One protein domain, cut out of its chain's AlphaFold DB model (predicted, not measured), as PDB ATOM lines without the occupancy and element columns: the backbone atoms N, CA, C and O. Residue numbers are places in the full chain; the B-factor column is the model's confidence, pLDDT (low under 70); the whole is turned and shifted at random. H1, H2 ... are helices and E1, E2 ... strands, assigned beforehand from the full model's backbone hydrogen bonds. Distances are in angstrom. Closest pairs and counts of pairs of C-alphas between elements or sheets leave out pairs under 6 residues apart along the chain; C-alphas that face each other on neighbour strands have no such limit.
ATOM      1  N   GLY A  24     -30.293   0.223  37.617       67.75
ATOM      2  CA  GLY A  24     -30.212   1.673  37.467       67.75
ATOM      3  C   GLY A  24     -29.684   2.321  38.741       67.75
ATOM      4  O   GLY A  24     -29.702   1.702  39.802       67.75
ATOM      5  N   CYS A  25     -29.208   3.557  38.627       69.38
ATOM      6  CA  CYS A  25     -28.827   4.386  39.762       69.38
ATOM      7  C   CYS A  25     -29.947   5.388  40.079       69.38
ATOM      8  O   CYS A  25     -30.690   5.809  39.190       69.38
ATOM      9  N   ILE A  26     -30.073   5.768  41.352       77.06
ATOM     10  CA  ILE A  26     -30.927   6.885  41.769       77.06
ATOM     11  C   ILE A  26     -29.984   8.050  42.075       77.06
ATOM     12  O   ILE A  26     -29.343   8.034  43.123       77.06
ATOM     13  N   PRO A  27     -29.823   9.022  41.161       77.12
ATOM     14  CA  PRO A  27     -28.958  10.169  41.403       77.12
ATOM     15  C   PRO A  27     -29.587  11.070  42.466       77.12
ATOM     16  O   PRO A  27     -30.673  11.613  42.255       77.12
ATOM     17  N   TYR A  28     -28.904  11.242  43.595       82.69
ATOM     18  CA  TYR A  28     -29.364  12.104  44.678       82.69
ATOM     19  C   TYR A  28     -28.259  13.023  45.192       82.69
ATOM     20  O   TYR A  28     -27.068  12.760  45.021       82.69
ATOM     21  N   ARG A  29     -28.665  14.103  45.856       82.06
ATOM     22  CA  ARG A  29     -27.787  15.016  46.586       82.06
ATOM     23  C   ARG A  29     -28.470  15.441  47.879       82.06
ATOM     24  O   ARG A  29     -29.677  15.650  47.902       82.06
ATOM     25  N   PHE A  30     -27.689  15.614  48.940       86.81
ATOM     26  CA  PHE A  30     -28.171  16.251  50.162       86.81
ATOM     27  C   PHE A  30     -28.090  17.769  50.044       86.81
ATOM     28  O   PHE A  30     -27.048  18.328  49.691       86.81
ATOM     29  N   LYS A  31     -29.191  18.444  50.352       87.62
ATOM     30  CA  LYS A  31     -29.247  19.897  50.425       87.62
ATOM     31  C   LYS A  31     -28.582  20.361  51.718       87.62
ATOM     32  O   LYS A  31     -28.915  19.898  52.812       87.62
ATOM     33  N   ASN A  32     -27.624  21.275  51.585       79.25
ATOM     34  CA  ASN A  32     -26.837  21.741  52.718       79.25
ATOM     35  C   ASN A  32     -27.709  22.623  53.629       79.25
ATOM     36  O   ASN A  32     -28.234  23.636  53.170       79.25
ATOM     37  N   GLY A  33     -27.884  22.223  54.892       75.81
ATOM     38  CA  GLY A  33     -28.619  22.987  55.911       75.81
ATOM     39  C   GLY A  33     -29.776  22.242  56.582       75.81
ATOM     40  O   GLY A  33     -30.019  22.467  57.762       75.81
ATOM     41  N   ASN A  34     -30.446  21.320  55.877       78.31
ATOM     42  CA  ASN A  34     -31.712  20.738  56.360       78.31
ATOM     43  C   ASN A  34     -31.720  19.200  56.380       78.31
ATOM     44  O   ASN A  34     -32.676  18.599  56.857       78.31
ATOM     45  N   GLY A  35     -30.704  18.548  55.799       76.50
ATOM     46  CA  GLY A  35     -30.730  17.095  55.575       76.50
ATOM     47  C   GLY A  35     -31.767  16.644  54.532       76.50
ATOM     48  O   GLY A  35     -32.025  15.451  54.404       76.50
ATOM     49  N   GLU A  36     -32.352  17.579  53.775       83.19
ATOM     50  CA  GLU A  36     -33.298  17.295  52.692       83.19
ATOM     51  C   GLU A  36     -32.587  16.585  51.527       83.19
ATOM     52  O   GLU A  36     -31.522  17.015  51.074       83.19
ATOM     53  N   LEU A  37     -33.181  15.495  51.037       83.12
ATOM     54  CA  LEU A  37     -32.676  14.705  49.916       83.12
ATOM     55  C   LEU A  37     -33.327  15.168  48.608       83.12
ATOM     56  O   LEU A  37     -34.545  15.094  48.456       83.12
ATOM     57  N   GLU A  38     -32.520  15.589  47.641       82.31
ATOM     58  CA  GLU A  38     -32.969  15.917  46.287       82.31
ATOM     59  C   GLU A  38     -32.616  14.772  45.340       82.31
ATOM     60  O   GLU A  38     -31.485  14.287  45.353       82.31
ATOM     61  N   VAL A  39     -33.566  14.350  44.502       80.12
ATOM     62  CA  VAL A  39     -33.379  13.261  43.535       80.12
ATOM     63  C   VAL A  39     -33.577  13.790  42.118       80.12
ATOM     64  O   VAL A  39     -34.583  14.435  41.824       80.12
ATOM     65  N   LEU A  40     -32.626  13.506  41.227       80.25
ATOM     66  CA  LEU A  40     -32.707  13.917  39.828       80.25
ATOM     67  C   LEU A  40     -33.584  12.946  39.025       80.25
ATOM     68  O   LEU A  40     -33.328  11.745  38.944       80.25
ATOM     69  N   VAL A  41     -34.597  13.505  38.372       80.12
ATOM     70  CA  VAL A  41     -35.507  12.816  37.450       80.12
ATOM     71  C   VAL A  41     -35.559  13.565  36.121       80.12
ATOM     72  O   VAL A  41     -35.440  14.787  36.088       80.12
ATOM     73  N   ILE A  42     -35.748  12.836  35.022       77.94
ATOM     74  CA  ILE A  42     -35.909  13.392  33.671       77.94
ATOM     75  C   ILE A  42     -37.297  13.053  33.127       77.94
ATOM     76  O   ILE A  42     -37.873  12.026  33.483       77.94
ATOM     77  N   SER A  43     -37.850  13.886  32.251       81.12
ATOM     78  CA  SER A  43     -39.093  13.558  31.551       81.12
ATOM     79  C   SER A  43     -38.845  12.538  30.434       81.12
ATOM     80  O   SER A  43     -37.794  12.510  29.790       81.12
ATOM     81  N   SER A  44     -39.817  11.658  30.206       80.44
ATOM     82  CA  SER A  44     -39.756  10.663  29.139       80.44
ATOM     83  C   SER A  44     -39.884  11.311  27.758       80.44
ATOM     84  O   SER A  44     -40.750  12.144  27.516       80.44
ATOM     85  N   GLN A  45     -39.078  10.850  26.798       75.38
ATOM     86  CA  GLN A  45     -39.164  11.284  25.393       75.38
ATOM     87  C   GLN A  45     -40.418  10.764  24.669       75.38
ATOM     88  O   GLN A  45     -40.707  11.184  23.553       75.38
ATOM     89  N   LYS A  46     -41.137   9.798  25.259       75.19
ATOM     90  CA  LYS A  46     -42.284   9.112  24.636       75.19
ATOM     91  C   LYS A  46     -43.570   9.197  25.465       75.19
ATOM     92  O   LYS A  46     -44.483   8.409  25.240       75.19
ATOM     93  N   GLY A  47     -43.645  10.104  26.439       73.25
ATOM     94  CA  GLY A  47     -44.849  10.313  27.245       73.25
ATOM     95  C   GLY A  47     -44.622  11.240  28.440       73.25
ATOM     96  O   GLY A  47     -43.509  11.684  28.685       73.25
ATOM     97  N   HIS A  48     -45.669  11.485  29.227       67.12
ATOM     98  CA  HIS A  48     -45.643  12.408  30.374       67.12
ATOM     99  C   HIS A  48     -45.125  11.781  31.684       67.12
ATOM    100  O   HIS A  48     -45.473  12.228  32.772       67.12
ATOM    101  N   ALA A  49     -44.318  10.723  31.602       75.25
ATOM    102  CA  ALA A  49     -43.762  10.063  32.781       75.25
ATOM    103  C   ALA A  49     -42.400  10.665  33.157       75.25
ATOM    104  O   ALA A  49     -41.564  10.890  32.282       75.25
ATOM    105  N   MET A  50     -42.159  10.859  34.454       74.12
ATOM    106  CA  MET A  50     -40.825  11.145  34.989       74.12
ATOM    107  C   MET A  50     -40.071   9.824  35.178       74.12
ATOM    108  O   MET A  50     -40.642   8.836  35.640       74.12
ATOM    109  N   MET A  51     -38.797   9.781  34.803       71.94
ATOM    110  CA  MET A  51     -37.959   8.587  34.854       71.94
ATOM    111  C   MET A  51     -36.570   8.902  35.403       71.94
ATOM    112  O   MET A  51     -36.048  10.002  35.233       71.94
ATOM    113  N   PHE A  52     -35.952   7.910  36.039       76.88
ATOM    114  CA  PHE A  52     -34.535   7.983  36.373       76.88
ATOM    115  C   PHE A  52     -33.683   7.781  35.112       76.88
ATOM    116  O   PHE A  52     -34.076   6.995  34.235       76.88
ATOM    117  N   PRO A  53     -32.525   8.451  35.002       66.56
ATOM    118  CA  PRO A  53     -31.580   8.209  33.918       66.56
ATOM    119  C   PRO A  53     -31.170   6.725  33.885       66.56
ATOM    120  O   PRO A  53     -30.613   6.200  34.844       66.56
ATOM    121  N   LYS A  54     -31.479   6.021  32.789       64.75
ATOM    122  CA  LYS A  54     -31.055   4.629  32.555       64.75
ATOM    123  C   LYS A  54     -29.883   4.634  31.583       64.75
ATOM    124  O   LYS A  54     -30.106   4.829  30.391       64.75
ATOM    125  N   MET A  55     -28.668   4.405  32.068       66.06
ATOM    126  CA  MET A  55     -27.472   4.294  31.225       66.06
ATOM    127  C   MET A  55     -26.463   3.308  31.821       66.06
ATOM    128  O   MET A  55     -26.543   3.000  33.012       66.06
ATOM    129  N   LYS A  56     -25.557   2.774  30.993       68.31
ATOM    130  CA  LYS A  56     -24.474   1.899  31.477       68.31
ATOM    131  C   LYS A  56     -23.475   2.693  32.311       68.31
ATOM    132  O   LYS A  56     -23.423   3.909  32.193       68.31
ATOM    133  N   VAL A  57     -22.670   2.017  33.126       66.50
ATOM    134  CA  VAL A  57     -21.661   2.671  33.975       66.50
ATOM    135  C   VAL A  57     -20.628   3.413  33.123       66.50
ATOM    136  O   VAL A  57     -20.304   4.560  33.403       66.50
ATOM    137  N   GLU A  58     -20.154   2.806  32.040       68.12
ATOM    138  CA  GLU A  58     -19.158   3.411  31.149       68.12
ATOM    139  C   GLU A  58     -19.735   4.664  30.478       68.12
ATOM    140  O   GLU A  58     -19.145   5.740  30.523       68.12
ATOM    141  N   GLU A  59     -20.960   4.542  29.961       69.31
ATOM    142  CA  GLU A  59     -21.712   5.645  29.359       69.31
ATOM    143  C   GLU A  59     -22.028   6.742  30.400       69.31
ATOM    144  O   GLU A  59     -21.948   7.932  30.098       69.31
ATOM    145  N   ALA A  60     -22.349   6.370  31.646       69.00
ATOM    146  CA  ALA A  60     -22.585   7.307  32.746       69.00
ATOM    147  C   ALA A  60     -21.335   8.130  33.043       69.00
ATOM    148  O   ALA A  60     -21.418   9.345  33.196       69.00
ATOM    149  N   ARG A  61     -20.167   7.488  33.077       68.88
ATOM    150  CA  ARG A  61     -18.895   8.139  33.395       68.88
ATOM    151  C   ARG A  61     -18.491   9.186  32.352       68.88
ATOM    152  O   ARG A  61     -17.870  10.190  32.712       68.88
ATOM    153  N   GLU A  62     -18.867   8.973  31.092       74.12
ATOM    154  CA  GLU A  62     -18.659   9.925  29.996       74.12
ATOM    155  C   GLU A  62     -19.651  11.097  30.033       74.12
ATOM    156  O   GLU A  62     -19.260  12.245  29.826       74.12
ATOM    157  N   VAL A  63     -20.926  10.834  30.336       67.44
ATOM    158  CA  VAL A  63     -21.987  11.858  30.333       67.44
ATOM    159  C   VAL A  63     -22.001  12.700  31.616       67.44
ATOM    160  O   VAL A  63     -22.413  13.862  31.596       67.44
ATOM    161  N   CYS A  64     -21.531  12.156  32.739       64.44
ATOM    162  CA  CYS A  64     -21.409  12.886  33.995       64.44
ATOM    163  C   CYS A  64     -20.356  13.996  33.875       64.44
ATOM    164  O   CYS A  64     -19.156  13.749  33.940       64.44
ATOM    165  N   GLN A  65     -20.798  15.247  33.746       67.00
ATOM    166  CA  GLN A  65     -19.889  16.401  33.713       67.00
ATOM    167  C   GLN A  65     -19.419  16.820  35.110       67.00
ATOM    168  O   GLN A  65     -18.330  17.364  35.268       67.00
ATOM    169  N   SER A  66     -20.224  16.560  36.142       67.56
ATOM    170  CA  SER A  66     -19.881  16.913  37.518       67.56
ATOM    171  C   SER A  66     -19.013  15.842  38.183       67.56
ATOM    172  O   SER A  66     -19.372  14.665  38.179       67.56
ATOM    173  N   TRP A  67     -17.913  16.265  38.813       70.06
ATOM    174  CA  TRP A  67     -16.953  15.385  39.498       70.06
ATOM    175  C   TRP A  67     -17.611  14.450  40.524       70.06
ATOM    176  O   TRP A  67     -17.403  13.242  40.481       70.06
ATOM    177  N   TRP A  68     -18.500  14.987  41.365       70.31
ATOM    178  CA  TRP A  68     -19.189  14.223  42.413       70.31
ATOM    179  C   TRP A  68     -20.043  13.065  41.873       70.31
ATOM    180  O   TRP A  68     -20.207  12.052  42.547       70.31
ATOM    181  N   MET A  69     -20.579  13.179  40.650       63.53
ATOM    182  CA  MET A  69     -21.332  12.080  40.039       63.53
ATOM    183  C   MET A  69     -20.409  10.936  39.616       63.53
ATOM    184  O   MET A  69     -20.809   9.779  39.704       63.53
ATOM    185  N   LYS A  70     -19.183  11.250  39.175       73.12
ATOM    186  CA  LYS A  70     -18.181  10.237  38.822       73.12
ATOM    187  C   LYS A  70     -17.712   9.488  40.065       73.12
ATOM    188  O   LYS A  70     -17.727   8.266  40.055       73.12
ATOM    189  N   GLU A  71     -17.424  10.200  41.155       73.06
ATOM    190  CA  GLU A  71     -17.066   9.570  42.436       73.06
ATOM    191  C   GLU A  71     -18.176   8.656  42.965       73.06
ATOM    192  O   GLU A  71     -17.917   7.524  43.369       73.06
ATOM    193  N   ALA A  72     -19.432   9.106  42.923       67.31
ATOM    194  CA  ALA A  72     -20.560   8.280  43.345       67.31
ATOM    195  C   ALA A  72     -20.707   7.012  42.484       67.31
ATOM    196  O   ALA A  72     -21.055   5.945  42.997       67.31
ATOM    197  N   LEU A  73     -20.436   7.125  41.182       70.12
ATOM    198  CA  LEU A  73     -20.448   6.004  40.252       70.12
ATOM    199  C   LEU A  73     -19.309   5.014  40.541       70.12
ATOM    200  O   LEU A  73     -19.548   3.809  40.539       70.12
ATOM    201  N   ASP A  74     -18.110   5.505  40.848       75.06
ATOM    202  CA  ASP A  74     -16.960   4.666  41.195       75.06
ATOM    203  C   ASP A  74     -17.209   3.890  42.505       75.06
ATOM    204  O   ASP A  74     -17.032   2.670  42.535       75.06
ATOM    205  N   VAL A  75     -17.753   4.539  43.545       73.44
ATOM    206  CA  VAL A  75     -18.167   3.873  44.801       73.44
ATOM    207  C   VAL A  75     -19.241   2.810  44.548       73.44
ATOM    208  O   VAL A  75     -19.263   1.757  45.188       73.44
ATOM    209  N   PHE A  76     -20.163   3.064  43.620       69.38
ATOM    210  CA  PHE A  76     -21.186   2.090  43.248       69.38
ATOM    211  C   PHE A  76     -20.583   0.852  42.574       69.38
ATOM    212  O   PHE A  76     -20.936  -0.272  42.939       69.38
ATOM    213  N   VAL A  77     -19.649   1.040  41.635       69.75
ATOM    214  CA  VAL A  77     -18.926  -0.063  40.983       69.75
ATOM    215  C   VAL A  77     -18.146  -0.872  42.009       69.75
ATOM    216  O   VAL A  77     -18.276  -2.092  42.029       69.75
ATOM    217  N   GLU A  78     -17.410  -0.204  42.895       74.69
ATOM    218  CA  GLU A  78     -16.649  -0.842  43.972       74.69
ATOM    219  C   GLU A  78     -17.546  -1.678  44.893       74.69
ATOM    220  O   GLU A  78     -17.202  -2.800  45.262       74.69
ATOM    221  N   ARG A  79     -18.740  -1.181  45.232       62.59
ATOM    222  CA  ARG A  79     -19.709  -1.944  46.029       62.59
ATOM    223  C   ARG A  79     -20.215  -3.174  45.286       62.59
ATOM    224  O   ARG A  79     -20.327  -4.235  45.896       62.59
ATOM    225  N   LEU A  80     -20.509  -3.072  43.992       62.00
ATOM    226  CA  LEU A  80     -20.955  -4.218  43.193       62.00
ATOM    227  C   LEU A  80     -19.857  -5.275  43.023       62.00
ATOM    228  O   LEU A  80     -20.132  -6.468  43.168       62.00
ATOM    229  N   THR A  81     -18.619  -4.859  42.755       65.00
ATOM    230  CA  THR A  81     -17.479  -5.777  42.630       65.00
ATOM    231  C   THR A  81     -17.146  -6.422  43.970       65.00
ATOM    232  O   THR A  81     -16.959  -7.632  44.025       65.00
ATOM    233  N   SER A  82     -17.208  -5.663  45.064       60.81
ATOM    234  CA  SER A  82     -17.008  -6.186  46.420       60.81
ATOM    235  C   SER A  82     -18.114  -7.153  46.850       60.81
ATOM    236  O   SER A  82     -17.839  -8.153  47.507       60.81
ATOM    237  N   THR A  83     -19.364  -6.907  46.448       49.41
ATOM    238  CA  THR A  83     -20.490  -7.819  46.725       49.41
ATOM    239  C   THR A  83     -20.392  -9.099  45.889       49.41
ATOM    240  O   THR A  83     -20.795 -10.170  46.338       49.41
ATOM    241  N   THR A  84     -19.787  -9.016  44.700       45.25
ATOM    242  CA  THR A  84     -19.516 -10.183  43.845       45.25
ATOM    243  C   THR A  84     -18.503 -11.132  44.494       45.25
ATOM    244  O   THR A  84     -18.646 -12.339  44.354       45.25
ATOM    245  N   THR A  85     -17.558 -10.637  45.298       46.25
ATOM    246  CA  THR A  85     -16.610 -11.479  46.052       46.25
ATOM    247  C   THR A  85     -17.271 -12.283  47.186       46.25
ATOM    248  O   THR A  85     -16.730 -13.304  47.604       46.25
ATOM    249  N   PHE A  86     -18.451 -11.871  47.677       43.41
ATOM    250  CA  PHE A  86     -19.227 -12.627  48.678       43.41
ATOM    251  C   PHE A  86     -20.130 -13.704  48.068       43.41
ATOM    252  O   PHE A  86     -20.550 -14.617  48.782       43.41
ATOM    253  N   ILE A  87     -20.397 -13.650  46.760       48.56
ATOM    254  CA  ILE A  87     -20.975 -14.784  46.039       48.56
ATOM    255  C   ILE A  87     -19.807 -15.593  45.498       48.56
ATOM    256  O   ILE A  87     -19.315 -15.367  44.396       48.56
TER     257      ILE A  87
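Overview. This is residues 24 to 87 of the 94 residues of an uncharacterized protein of Cynara cardunculus var. scolymus (UniProt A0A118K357). Picture two hairpins joined by a long loop: a small strand hairpin of E1 and E2, and a helical hairpin in which the short H1 lies beside the first part of the long H2. The loop, residues 40 to 56, folds back on itself where residues 42 to 43 pair with residues 50 to 51, while the strand hairpin's turn, residues 31 to 36, and the end of H2 with the tail, residues 78 to 87, stick out. You have 64 printed residues, with two named strands followed by two named helices in the order E1, E2, H1, H2. The two-strand sheet, E1 - E2, is antiparallel, and the class is mostly helix, although under half of the residues are in named elements. The whole is loose, with a radius of gyration of the C-alphas of 14.1 A and spans of 40 by 36 by 24 A.

Along the chain. Start at Gly 24 and go on to C-alpha 28 at (-29.364, 12.104, 44.678), where E1 begins; it holds residues 28 to 30. Next comes E2, residues 37 to 39. Pass through residues 40 to 56, which hold no named element, to C-alpha 57 at (-21.661, 2.671, 33.975); there H1 begins, and it runs through residues 57 to 63 over 9.9 A. H2 holds residues 67 to 84 and is 26.1 A long, ending at C-alpha 84, (-19.516, -10.183, 43.845).

Arrangement. Look first at E1 and E2, an antiparallel hairpin with 156 degrees between their directions. The C-alphas of residues 29 and 38 face each other at 5.3 A. Here N 29 and O 38 are within hydrogen-bond range at 2.9 A, and so are N 38 and O 29 at 2.9 A. Farther along, H1 and H2 form a helical hairpin: they touch, with a shallow tilt of 3 degrees, opposite ways. Their closest C-alphas, those of Arg 61 and Lys 70, are 5.9 A apart, and H2 touches H1 with residues 70 to 73 alone. E1 is apart from H1 and from H2, and E2 is apart from H2. In H1 and H2 every O i to N i+4 pair is within hydrogen-bond range.

Size, cuts and confidence. The two C-alphas farthest apart are those of His 48 and Phe 86, at 40.7 A. Read from residue 24 to residue 87 and you will meet no cut. The link from E2 to H1, 17 residues, is long; that from E1 to E2 is short, and that from H1 to H2 is tight. Residues 31 to 36 and residues 78 to 87, of which 78 to 84 belong to H2, stand free; the body without them spans 32 by 25 by 17 A. In the B-factor column the mean pLDDT of the printed part is 70.9, and 29 residues are under 70, among them residues 53 to 61 and residues 79 to 87.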